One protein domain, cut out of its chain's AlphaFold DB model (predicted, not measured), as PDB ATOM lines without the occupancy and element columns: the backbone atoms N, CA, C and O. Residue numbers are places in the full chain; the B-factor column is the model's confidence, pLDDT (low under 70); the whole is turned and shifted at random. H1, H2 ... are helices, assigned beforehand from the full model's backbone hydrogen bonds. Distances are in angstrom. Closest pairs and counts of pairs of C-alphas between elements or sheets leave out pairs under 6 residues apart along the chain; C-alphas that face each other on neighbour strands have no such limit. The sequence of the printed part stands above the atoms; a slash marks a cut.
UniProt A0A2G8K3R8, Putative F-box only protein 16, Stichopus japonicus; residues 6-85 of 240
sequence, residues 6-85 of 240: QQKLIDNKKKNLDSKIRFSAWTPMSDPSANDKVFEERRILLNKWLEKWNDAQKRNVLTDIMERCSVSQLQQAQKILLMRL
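Overview. This is residues 6 to 85 of the 240 residues of the protein "Putative F-box only protein 16" of Stichopus japonicus (UniProt A0A2G8K3R8). Three helices, H2, H3 and H4, fold back one after another as an open zigzag, H2 and H3 making one V and H3 and H4 a second. H1 sticks out from this zigzag as a separate arm, joined to the start of H2 by residues 22 to 31, and the arm and H4 lie at the two ends of the longest axis. The printed part has 80 residues with four named helices, in the order H1, H2, H3, H4, and no named strand; its class is all helix. It is only just loose, close to extended, with a radius of gyration of the C-alphas of 17.1 A and spans of 51 by 36 by 25 A.

Arrangement. Begin at H2, residues 32 to 52, the longest helix. H3, residues 55 to 68, follows it over a tight link, and the two are close but not clearly touching: look at the C-alphas of Leu 50 and Lys 58, their closest, 6.6 A apart. They run opposite ways at a shallow tilt of 33 degrees, only just short of steep. Another tight link leads to H4, residues 71 to 84. H3 and H4 are close but not clearly touching, and their closest C-alphas, those of Met 66 and Leu 74, are 6.9 A apart. They run opposite ways at a steep tilt of 36 degrees, only just steep. H2 and H4 are apart. H1, residues 6 to 21, is apart from H2, H3 and H4. In H1 and H4 every O i to N i+4 pair is within hydrogen-bond range; in H2 it is 16 of 17 and in H3 9 of 10.

Along the chain. Find C-alpha 32 at (-34.027, -16.781, -59.251); from there H2 runs 30.5 A to C-alpha 52 at (-42.021, -7.996, -31.118). H3 runs 20.4 A from Asp 55 to Arg 68, and H4 runs 20.0 A from Val 71 to Arg 84. Go back to C-alpha 6 at (-19.048, -27.915, -17.935) for the beginning of H1, which measures 22.9 A to Ile 21.

Size, cuts and confidence. The two C-alphas farthest apart are those of Gln 6 and Met 83, at 52.3 A. Residues 6 to 23, of which 6 to 21 belong to H1, stand free, and so do residues 78 to 85, of which 78 to 84 belong to H4. The printed part has no cut; the link from H1 to H2 is short, with 10 residues, and no link is long. Look in the B-factor column at residues 13 to 25: these 13 are under 70, while the mean pLDDT of the printed part is 86.2.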
ATOM      1  N   GLN A   6     -18.233 -29.083 -17.587       71.19
ATOM      2  CA  GLN A   6     -19.048 -27.915 -17.935       71.19
ATOM      3  C   GLN A   6     -18.641 -27.275 -19.264       71.19
ATOM      4  O   GLN A   6     -19.510 -26.892 -20.047       71.19
ATOM      5  N   GLN A   7     -17.343 -27.210 -19.559       72.12
ATOM      6  CA  GLN A   7     -16.847 -26.618 -20.801       72.12
ATOM      7  C   GLN A   7     -17.260 -27.462 -22.013       72.12
ATOM      8  O   GLN A   7     -17.733 -26.937 -23.018       72.12
ATOM      9  N   LYS A   8     -17.186 -28.793 -21.876       76.75
ATOM     10  CA  LYS A   8     -17.636 -29.733 -22.914       76.75
ATOM     11  C   LYS A   8     -19.141 -29.633 -23.171       76.75
ATOM     12  O   LYS A   8     -19.569 -29.729 -24.318       76.75
ATOM     13  N   LEU A   9     -19.942 -29.407 -22.126       76.06
ATOM     14  CA  LEU A   9     -21.393 -29.250 -22.246       76.06
ATOM     15  C   LEU A   9     -21.771 -27.949 -22.971       76.06
ATOM     16  O   LEU A   9     -22.629 -27.959 -23.852       76.06
ATOM     17  N   ILE A  10     -21.108 -26.839 -22.628       75.00
ATOM     18  CA  ILE A  10     -21.312 -25.536 -23.276       75.00
ATOM     19  C   ILE A  10     -20.940 -25.619 -24.757       75.00
ATOM     20  O   ILE A  10     -21.697 -25.146 -25.604       75.00
ATOM     21  N   ASP A  11     -19.830 -26.273 -25.083       75.12
ATOM     22  CA  ASP A  11     -19.367 -26.363 -26.464       75.12
ATOM     23  C   ASP A  11     -20.184 -27.340 -27.305       75.12
ATOM     24  O   ASP A  11     -20.460 -27.046 -28.467       75.12
ATOM     25  N   ASN A  12     -20.678 -28.439 -26.730       70.75
ATOM     26  CA  ASN A  12     -21.672 -29.272 -27.410       70.75
ATOM     27  C   ASN A  12     -22.988 -28.519 -27.631       70.75
ATOM     28  O   ASN A  12     -23.582 -28.641 -28.701       70.75
ATOM     29  N   LYS A  13     -23.427 -27.697 -26.670       67.62
ATOM     30  CA  LYS A  13     -24.633 -26.872 -26.819       67.62
ATOM     31  C   LYS A  13     -24.459 -25.803 -27.903       67.62
ATOM     32  O   LYS A  13     -25.376 -25.609 -28.697       67.62
ATOM     33  N   LYS A  14     -23.281 -25.174 -27.993       63.44
ATOM     34  CA  LYS A  14     -22.919 -24.246 -29.081       63.44
ATOM     35  C   LYS A  14     -22.870 -24.947 -30.438       63.44
ATOM     36  O   LYS A  14     -23.527 -24.494 -31.365       63.44
ATOM     37  N   LYS A  15     -22.185 -26.093 -30.545       62.75
ATOM     38  CA  LYS A  15     -22.112 -26.887 -31.787       62.75
ATOM     39  C   LYS A  15     -23.490 -27.354 -32.263       62.75
ATOM     40  O   LYS A  15     -23.766 -27.329 -33.461       62.75
ATOM     41  N   ASN A  16     -24.360 -27.753 -31.332       58.91
ATOM     42  CA  ASN A  16     -25.731 -28.155 -31.634       58.91
ATOM     43  C   ASN A  16     -26.578 -26.955 -32.105       58.91
ATOM     44  O   ASN A  16     -27.269 -27.056 -33.118       58.91
ATOM     45  N   LEU A  17     -26.443 -25.790 -31.462       58.06
ATOM     46  CA  LEU A  17     -27.103 -24.553 -31.894       58.06
ATOM     47  C   LEU A  17     -26.645 -24.113 -33.298       58.06
ATOM     48  O   LEU A  17     -27.487 -23.855 -34.158       58.06
ATOM     49  N   ASP A  18     -25.336 -24.140 -33.566       59.38
ATOM     50  CA  ASP A  18     -24.760 -23.852 -34.888       59.38
ATOM     51  C   ASP A  18     -25.225 -24.842 -35.960       59.38
ATOM     52  O   ASP A  18     -25.384 -24.484 -37.123       59.38
ATOM     53  N   SER A  19     -25.442 -26.115 -35.615       59.22
ATOM     54  CA  SER A  19     -25.983 -27.099 -36.564       59.22
ATOM     55  C   SER A  19     -27.448 -26.831 -36.926       59.22
ATOM     56  O   SER A  19     -27.850 -27.060 -38.064       59.22
ATOM     57  N   LYS A  20     -28.231 -26.273 -35.995       56.62
ATOM     58  CA  LYS A  20     -29.665 -26.017 -36.176       56.62
ATOM     59  C   LYS A  20     -29.954 -24.749 -36.987       56.62
ATOM     60  O   LYS A  20     -30.959 -24.700 -37.688       56.62
ATOM     61  N   ILE A  21     -29.072 -23.747 -36.934       57.91
ATOM     62  CA  ILE A  21     -29.213 -22.486 -37.691       57.91
ATOM     63  C   ILE A  21     -28.725 -22.635 -39.148       57.91
ATOM     64  O   ILE A  21     -29.150 -21.897 -40.032       57.91
ATOM     65  N   ARG A  22     -27.877 -23.629 -39.451       54.50
ATOM     66  CA  ARG A  22     -27.309 -23.826 -40.801       54.50
ATOM     67  C   ARG A  22     -28.352 -24.012 -41.906       54.50
ATOM     68  O   ARG A  22     -28.156 -23.512 -43.009       54.50
ATOM     69  N   PHE A  23     -29.469 -24.673 -41.611       55.72
ATOM     70  CA  PHE A  23     -30.526 -24.908 -42.599       55.72
ATOM     71  C   PHE A  23     -31.410 -23.679 -42.852       55.72
ATOM     72  O   PHE A  23     -31.974 -23.559 -43.935       55.72
ATOM     73  N   SER A  24     -31.506 -22.733 -41.908       63.31
ATOM     74  CA  SER A  24     -32.318 -21.519 -42.084       63.31
ATOM     75  C   SER A  24     -31.605 -20.411 -42.866       63.31
ATOM     76  O   SER A  24     -32.273 -19.507 -43.369       63.31
ATOM     77  N   ALA A  25     -30.278 -20.496 -43.016       68.75
ATOM     78  CA  ALA A  25     -29.460 -19.563 -43.799       68.75
ATOM     79  C   ALA A  25     -29.317 -19.951 -45.287       68.75
ATOM     80  O   ALA A  25     -28.840 -19.147 -46.091       68.75
ATOM     81  N   TRP A  26     -29.731 -21.162 -45.677       83.56
ATOM     82  CA  TRP A  26     -29.635 -21.624 -47.064       83.56
ATOM     83  C   TRP A  26     -30.499 -20.768 -47.998       83.56
ATOM     84  O   TRP A  26     -31.664 -20.519 -47.705       83.56
ATOM     85  N   THR A  27     -29.940 -20.294 -49.111       84.44
ATOM     86  CA  THR A  27     -30.647 -19.449 -50.089       84.44
ATOM     87  C   THR A  27     -30.444 -20.049 -51.482       84.44
ATOM     88  O   THR A  27     -29.287 -20.268 -51.850       84.44
ATOM     89  N   PRO A  28     -31.511 -20.341 -52.252       85.69
ATOM     90  CA  PRO A  28     -31.382 -20.926 -53.584       85.69
ATOM     91  C   PRO A  28     -30.804 -19.895 -54.559       85.69
ATOM     92  O   PRO A  28     -31.528 -19.114 -55.157       85.69
ATOM     93  N   MET A  29     -29.480 -19.865 -54.713       83.88
ATOM     94  CA  MET A  29     -28.815 -18.904 -55.605       83.88
ATOM     95  C   MET A  29     -28.902 -19.291 -57.091       83.88
ATOM     96  O   MET A  29     -28.692 -18.442 -57.949       83.88
ATOM     97  N   SER A  30     -29.205 -20.556 -57.398       85.31
ATOM     98  CA  SER A  30     -29.279 -21.090 -58.766       85.31
ATOM     99  C   SER A  30     -30.642 -20.912 -59.438       85.31
ATOM    100  O   SER A  30     -30.714 -20.952 -60.661       85.31
ATOM    101  N   ASP A  31     -31.714 -20.744 -58.657       88.69
ATOM    102  CA  ASP A  31     -33.074 -20.519 -59.153       88.69
ATOM    103  C   ASP A  31     -33.561 -19.136 -58.689       88.69
ATOM    104  O   ASP A  31     -33.923 -18.979 -57.517       88.69
ATOM    105  N   PRO A  32     -33.580 -18.130 -59.585       89.62
ATOM    106  CA  PRO A  32     -34.027 -16.781 -59.251       89.62
ATOM    107  C   PRO A  32     -35.459 -16.734 -58.703       89.62
ATOM    108  O   PRO A  32     -35.718 -16.013 -57.744       89.62
ATOM    109  N   SER A  33     -36.379 -17.545 -59.242       89.31
ATOM    110  CA  SER A  33     -37.784 -17.520 -58.813       89.31
ATOM    111  C   SER A  33     -37.949 -18.058 -57.395       89.31
ATOM    112  O   SER A  33     -38.702 -17.500 -56.594       89.31
ATOM    113  N   ALA A  34     -37.233 -19.133 -57.061       86.62
ATOM    114  CA  ALA A  34     -37.204 -19.643 -55.696       86.62
ATOM    115  C   ALA A  34     -36.503 -18.669 -54.736       86.62
ATOM    116  O   ALA A  34     -36.946 -18.527 -53.596       86.62
ATOM    117  N   ASN A  35     -35.450 -17.974 -55.181       91.25
ATOM    118  CA  ASN A  35     -34.752 -16.977 -54.368       91.25
ATOM    119  C   ASN A  35     -35.675 -15.823 -53.973       91.25
ATOM    120  O   ASN A  35     -35.811 -15.531 -52.787       91.25
ATOM    121  N   ASP A  36     -36.372 -15.237 -54.947       92.06
ATOM    122  CA  ASP A  36     -37.276 -14.110 -54.715       92.06
ATOM    123  C   ASP A  36     -38.396 -14.475 -53.732       92.06
ATOM    124  O   ASP A  36     -38.715 -13.702 -52.824       92.06
ATOM    125  N   LYS A  37     -38.945 -15.692 -53.847       90.75
ATOM    126  CA  LYS A  37     -39.944 -16.213 -52.899       90.75
ATOM    127  C   LYS A  37     -39.376 -16.318 -51.483       90.75
ATOM    128  O   LYS A  37     -39.977 -15.806 -50.541       90.75
ATOM    129  N   VAL A  38     -38.198 -16.926 -51.330       90.94
ATOM    130  CA  VAL A  38     -37.532 -17.079 -50.025       90.94
ATOM    131  C   VAL A  38     -37.160 -15.719 -49.424       90.94
ATOM    132  O   VAL A  38     -37.273 -15.524 -48.211       90.94
ATOM    133  N   PHE A  39     -36.727 -14.762 -50.247       92.56
ATOM    134  CA  PHE A  39     -36.456 -13.394 -49.813       92.56
ATOM    135  C   PHE A  39     -37.713 -12.732 -49.245       92.56
ATOM    136  O   PHE A  39     -37.659 -12.178 -48.144       92.56
ATOM    137  N   GLU A  40     -38.845 -12.828 -49.944       94.50
ATOM    138  CA  GLU A  40     -40.094 -12.217 -49.495       94.50
ATOM    139  C   GLU A  40     -40.595 -12.834 -48.183       94.50
ATOM    140  O   GLU A  40     -40.934 -12.115 -47.239       94.50
ATOM    141  N   GLU A  41     -40.550 -14.162 -48.064       93.38
ATOM    142  CA  GLU A  41     -40.907 -14.867 -46.829       93.38
ATOM    143  C   GLU A  41     -40.051 -14.407 -45.640       93.38
ATOM    144  O   GLU A  41     -40.570 -14.110 -44.556       93.38
ATOM    145  N   ARG A  42     -38.735 -14.279 -45.845       92.94
ATOM    146  CA  ARG A  42     -37.800 -13.791 -44.821       92.94
ATOM    147  C   ARG A  42     -38.029 -12.327 -44.477       92.94
ATOM    148  O   ARG A  42     -37.950 -11.968 -43.303       92.94
ATOM    149  N   ARG A  43     -38.343 -11.491 -45.466       94.44
ATOM    150  CA  ARG A  43     -38.668 -10.074 -45.267       94.44
ATOM    151  C   ARG A  43     -39.908  -9.916 -44.388       94.44
ATOM    152  O   ARG A  43     -39.888  -9.153 -43.423       94.44
ATOM    153  N   ILE A  44     -40.961 -10.683 -44.668       95.75
ATOM    154  CA  ILE A  44     -42.188 -10.703 -43.860       95.75
ATOM    155  C   ILE A  44     -41.892 -11.190 -42.437       95.75
ATOM    156  O   ILE A  44     -42.388 -10.615 -41.465       95.75
ATOM    157  N   LEU A  45     -41.080 -12.239 -42.292       94.62
ATOM    158  CA  LEU A  45     -40.698 -12.765 -40.984       94.62
ATOM    159  C   LEU A  45     -39.902 -11.744 -40.159       94.62
ATOM    160  O   LEU A  45     -40.194 -11.564 -38.976       94.62
ATOM    161  N   LEU A  46     -38.960 -11.035 -40.786       94.81
ATOM    162  CA  LEU A  46     -38.196  -9.964 -40.148       94.81
ATOM    163  C   LEU A  46     -39.116  -8.856 -39.628       94.81
ATOM    164  O   LEU A  46     -38.952  -8.432 -38.488       94.81
ATOM    165  N   ASN A  47     -40.117  -8.437 -40.408       95.06
ATOM    166  CA  ASN A  47     -41.094  -7.436 -39.964       95.06
ATOM    167  C   ASN A  47     -41.860  -7.906 -38.716       95.06
ATOM    168  O   ASN A  47     -41.961  -7.167 -37.737       95.06
ATOM    169  N   LYS A  48     -42.315  -9.167 -38.701       96.12
ATOM    170  CA  LYS A  48     -42.990  -9.763 -37.532       96.12
ATOM    171  C   LYS A  48     -42.087  -9.821 -36.300       96.12
ATOM    172  O   LYS A  48     -42.569  -9.693 -35.176       96.12
ATOM    173  N   TRP A  49     -40.787 -10.062 -36.476       95.62
ATOM    174  CA  TRP A  49     -39.830 -10.025 -35.369       95.62
ATOM    175  C   TRP A  49     -39.583  -8.602 -34.884       95.62
ATOM    176  O   TRP A  49     -39.598  -8.371 -33.675       95.62
ATOM    177  N   LEU A  50     -39.436  -7.654 -35.808       96.12
ATOM    178  CA  LEU A  50     -39.232  -6.246 -35.501       96.12
ATOM    179  C   LEU A  50     -40.369  -5.704 -34.627       96.12
ATOM    180  O   LEU A  50     -40.096  -5.032 -33.642       96.12
ATOM    181  N   GLU A  51     -41.628  -6.047 -34.912       96.06
ATOM    182  CA  GLU A  51     -42.786  -5.650 -34.090       96.06
ATOM    183  C   GLU A  51     -42.715  -6.164 -32.645       96.06
ATOM    184  O   GLU A  51     -43.156  -5.478 -31.723       96.06
ATOM    185  N   LYS A  52     -42.127  -7.346 -32.435       96.12
ATOM    186  CA  LYS A  52     -42.021  -7.996 -31.118       96.12
ATOM    187  C   LYS A  52     -40.805  -7.548 -30.310       96.12
ATOM    188  O   LYS A  52     -40.744  -7.813 -29.111       96.12
ATOM    189  N   TRP A  53     -39.824  -6.920 -30.948       97.31
ATOM    190  CA  TRP A  53     -38.617  -6.448 -30.279       97.31
ATOM    191  C   TRP A  53     -38.847  -5.140 -29.531       97.31
ATOM    192  O   TRP A  53     -39.613  -4.269 -29.952       97.31
ATOM    193  N   ASN A  54     -38.119  -4.978 -28.428       97.38
ATOM    194  CA  ASN A  54     -38.075  -3.705 -27.724       97.38
ATOM    195  C   ASN A  54     -37.185  -2.689 -28.463       97.38
ATOM    196  O   ASN A  54     -36.423  -3.021 -29.373       97.38
ATOM    197  N   ASP A  55     -37.258  -1.435 -28.037       97.12
ATOM    198  CA  ASP A  55     -36.544  -0.332 -28.679       97.12
ATOM    199  C   ASP A  55     -35.018  -0.483 -28.670       97.12
ATOM    200  O   ASP A  55     -34.353  -0.074 -29.621       97.12
ATOM    201  N   ALA A  56     -34.441  -1.078 -27.622       97.38
ATOM    202  CA  ALA A  56     -32.999  -1.311 -27.557       97.38
ATOM    203  C   ALA A  56     -32.562  -2.372 -28.580       97.38
ATOM    204  O   ALA A  56     -31.598  -2.163 -29.309       97.38
ATOM    205  N   GLN A  57     -33.311  -3.470 -28.686       97.25
ATOM    206  CA  GLN A  57     -33.072  -4.531 -29.665       97.25
ATOM    207  C   GLN A  57     -33.203  -4.014 -31.100       97.25
ATOM    208  O   GLN A  57     -32.326  -4.271 -31.922       97.25
ATOM    209  N   LYS A  58     -34.254  -3.233 -31.386       96.94
ATOM    210  CA  LYS A  58     -34.450  -2.586 -32.692       96.94
ATOM    211  C   LYS A  58     -33.255  -1.711 -33.064       96.94
ATOM    212  O   LYS A  58     -32.729  -1.844 -34.163       96.94
ATOM    213  N   ARG A  59     -32.801  -0.844 -32.149       96.38
ATOM    214  CA  ARG A  59     -31.643   0.033 -32.389       96.38
ATOM    215  C   ARG A  59     -30.359  -0.749 -32.656       96.38
ATOM    216  O   ARG A  59     -29.633  -0.389 -33.579       96.38
ATOM    217  N   ASN A  60     -30.105  -1.813 -31.898       97.12
ATOM    218  CA  ASN A  60     -28.911  -2.636 -32.090       97.12
ATOM    219  C   ASN A  60     -28.910  -3.294 -33.475       97.12
ATOM    220  O   ASN A  60     -27.971  -3.103 -34.233       97.12
ATOM    221  N   VAL A  61     -30.003  -3.967 -33.854       96.19
ATOM    222  CA  VAL A  61     -30.088  -4.639 -35.162       96.19
ATOM    223  C   VAL A  61     -30.018  -3.639 -36.318       96.19
ATOM    224  O   VAL A  61     -29.365  -3.912 -37.318       96.19
ATOM    225  N   LEU A  62     -30.653  -2.468 -36.196       95.62
ATOM    226  CA  LEU A  62     -30.530  -1.414 -37.207       95.62
ATOM    227  C   LEU A  62     -29.078  -0.947 -37.362       95.62
ATOM    228  O   LEU A  62     -28.633  -0.753 -38.488       95.62
ATOM    229  N   THR A  63     -28.342  -0.807 -36.259       96.44
ATOM    230  CA  THR A  63     -26.917  -0.443 -36.292       96.44
ATOM    231  C   THR A  63     -26.107  -1.522 -37.012       96.44
ATOM    232  O   THR A  63     -25.436  -1.218 -37.995       96.44
ATOM    233  N   ASP A  64     -26.276  -2.788 -36.619       96.31
ATOM    234  CA  ASP A  64     -25.575  -3.929 -37.222       96.31
ATOM    235  C   ASP A  64     -25.857  -4.072 -38.729       96.31
ATOM    236  O   ASP A  64     -24.981  -4.478 -39.496       96.31
ATOM    237  N   ILE A  65     -27.086  -3.772 -39.172       95.50
ATOM    238  CA  ILE A  65     -27.457  -3.783 -40.595       95.50
ATOM    239  C   ILE A  65     -26.750  -2.645 -41.335       95.50
ATOM    240  O   ILE A  65     -26.159  -2.885 -42.386       95.50
ATOM    241  N   MET A  66     -26.784  -1.424 -40.791       96.06
ATOM    242  CA  MET A  66     -26.184  -0.247 -41.430       96.06
ATOM    243  C   MET A  66     -24.663  -0.394 -41.578       96.06
ATOM    244  O   MET A  66     -24.120  -0.026 -42.615       96.06
ATOM    245  N   GLU A  67     -23.977  -1.004 -40.610       96.69
ATOM    246  CA  GLU A  67     -22.533  -1.288 -40.689       96.69
ATOM    247  C   GLU A  67     -22.157  -2.280 -41.804       96.69
ATOM    248  O   GLU A  67     -21.015  -2.303 -42.261       96.69
ATOM    249  N   ARG A  68     -23.110  -3.098 -42.265       96.25
ATOM    250  CA  ARG A  68     -22.915  -4.086 -43.340       96.25
ATOM    251  C   ARG A  68     -23.360  -3.575 -44.709       96.25
ATOM    252  O   ARG A  68     -23.146  -4.261 -45.709       96.25
ATOM    253  N   CYS A  69     -23.998  -2.409 -44.764       96.81
ATOM    254  CA  CYS A  69     -24.485  -1.815 -46.000       96.81
ATOM    255  C   CYS A  69     -23.366  -1.119 -46.785       96.81
ATOM    256  O   CYS A  69     -22.456  -0.511 -46.227       96.81
ATOM    257  N   SER A  70     -23.468  -1.149 -48.114       97.25
ATOM    258  CA  SER A  70     -22.623  -0.337 -48.990       97.25
ATOM    259  C   SER A  70     -23.018   1.143 -48.929       97.25
ATOM    260  O   SER A  70     -24.133   1.493 -48.539       97.25
ATOM    261  N   VAL A  71     -22.136   2.034 -49.394       96.06
ATOM    262  CA  VAL A  71     -22.409   3.485 -49.441       96.06
ATOM    263  C   VAL A  71     -23.704   3.801 -50.202       96.06
ATOM    264  O   VAL A  71     -24.502   4.612 -49.742       96.06
ATOM    265  N   SER A  72     -23.961   3.119 -51.322       96.88
ATOM    266  CA  SER A  72     -25.195   3.302 -52.102       96.88
ATOM    267  C   SER A  72     -26.449   2.889 -51.314       96.88
ATOM    268  O   SER A  72     -27.460   3.594 -51.329       96.88
ATOM    269  N   GLN A  73     -26.378   1.790 -50.558       96.94
ATOM    270  CA  GLN A  73     -27.476   1.342 -49.695       96.94
ATOM    271  C   GLN A  73     -27.718   2.317 -48.532       96.94
ATOM    272  O   GLN A  73     -28.867   2.627 -48.220       96.94
ATOM    273  N   LEU A  74     -26.651   2.862 -47.938       96.44
ATOM    274  CA  LEU A  74     -26.740   3.884 -46.891       96.44
ATOM    275  C   LEU A  74     -27.365   5.189 -47.405       96.44
ATOM    276  O   LEU A  74     -28.200   5.778 -46.720       96.44
ATOM    277  N   GLN A  75     -27.030   5.619 -48.625       95.62
ATOM    278  CA  GLN A  75     -27.667   6.773 -49.275       95.62
ATOM    279  C   GLN A  75     -29.169   6.547 -49.497       95.62
ATOM    280  O   GLN A  75     -29.986   7.431 -49.228       95.62
ATOM    281  N   GLN A  76     -29.560   5.346 -49.929       94.88
ATOM    282  CA  GLN A  76     -30.970   4.989 -50.062       94.88
ATOM    283  C   GLN A  76     -31.690   5.006 -48.702       94.88
ATOM    284  O   GLN A  76     -32.798   5.535 -48.600       94.88
ATOM    285  N   ALA A  77     -31.058   4.484 -47.644       94.50
ATOM    286  CA  ALA A  77     -31.594   4.544 -46.286       94.50
ATOM    287  C   ALA A  77     -31.768   5.996 -45.810       94.50
ATOM    288  O   ALA A  77     -32.836   6.352 -45.315       94.50
ATOM    289  N   GLN A  78     -30.773   6.861 -46.037       92.12
ATOM    290  CA  GLN A  78     -30.849   8.293 -45.730       92.12
ATOM    291  C   GLN A  78     -32.051   8.953 -46.416       92.12
ATOM    292  O   GLN A  78     -32.812   9.662 -45.761       92.12
ATOM    293  N   LYS A  79     -32.273   8.688 -47.709       91.50
ATOM    294  CA  LYS A  79     -33.422   9.226 -48.451       91.50
ATOM    295  C   LYS A  79     -34.756   8.813 -47.825       91.50
ATOM    296  O   LYS A  79     -35.645   9.645 -47.670       91.50
ATOM    297  N   ILE A  80     -34.899   7.542 -47.445       92.50
ATOM    298  CA  ILE A  80     -36.115   7.039 -46.786       92.50
ATOM    299  C   ILE A  80     -36.311   7.717 -45.423       92.50
ATOM    300  O   ILE A  80     -37.431   8.105 -45.091       92.50
ATOM    301  N   LEU A  81     -35.236   7.881 -44.650       90.56
ATOM    302  CA  LEU A  81     -35.280   8.531 -43.341       90.56
ATOM    303  C   LEU A  81     -35.689  10.000 -43.450       90.56
ATOM    304  O   LEU A  81     -36.571  10.420 -42.710       90.56
ATOM    305  N   LEU A  82     -35.129  10.753 -44.400       87.00
ATOM    306  CA  LEU A  82     -35.490  12.158 -44.632       87.00
ATOM    307  C   LEU A  82     -36.962  12.339 -45.032       87.00
ATOM    308  O   LEU A  82     -37.565  13.348 -44.692       87.00
ATOM    309  N   MET A  83     -37.559  11.359 -45.716       85.88
ATOM    310  CA  MET A  83     -38.988  11.380 -46.057       85.88
ATOM    311  C   MET A  83     -39.904  11.045 -44.870       85.88
ATOM    312  O   MET A  83     -41.084  11.386 -44.885       85.88
ATOM    313  N   ARG A  84     -39.396  10.302 -43.878       85.00
ATOM    314  CA  ARG A  84     -40.170   9.776 -42.739       85.00
ATOM    315  C   ARG A  84     -40.039  10.637 -41.491       85.00
ATOM    316  O   ARG A  84     -40.965  10.678 -40.684       85.00
ATOM    317  N   LEU A  85     -38.878  11.249 -41.303       83.06
ATOM    318  CA  LEU A  85     -38.587  12.109 -40.173       83.06
ATOM    319  C   LEU A  85     -38.985  13.537 -40.541       83.06
ATOM    320  O   LEU A  85     -38.583  14.012 -41.604       83.06
TER     321      LEU A  85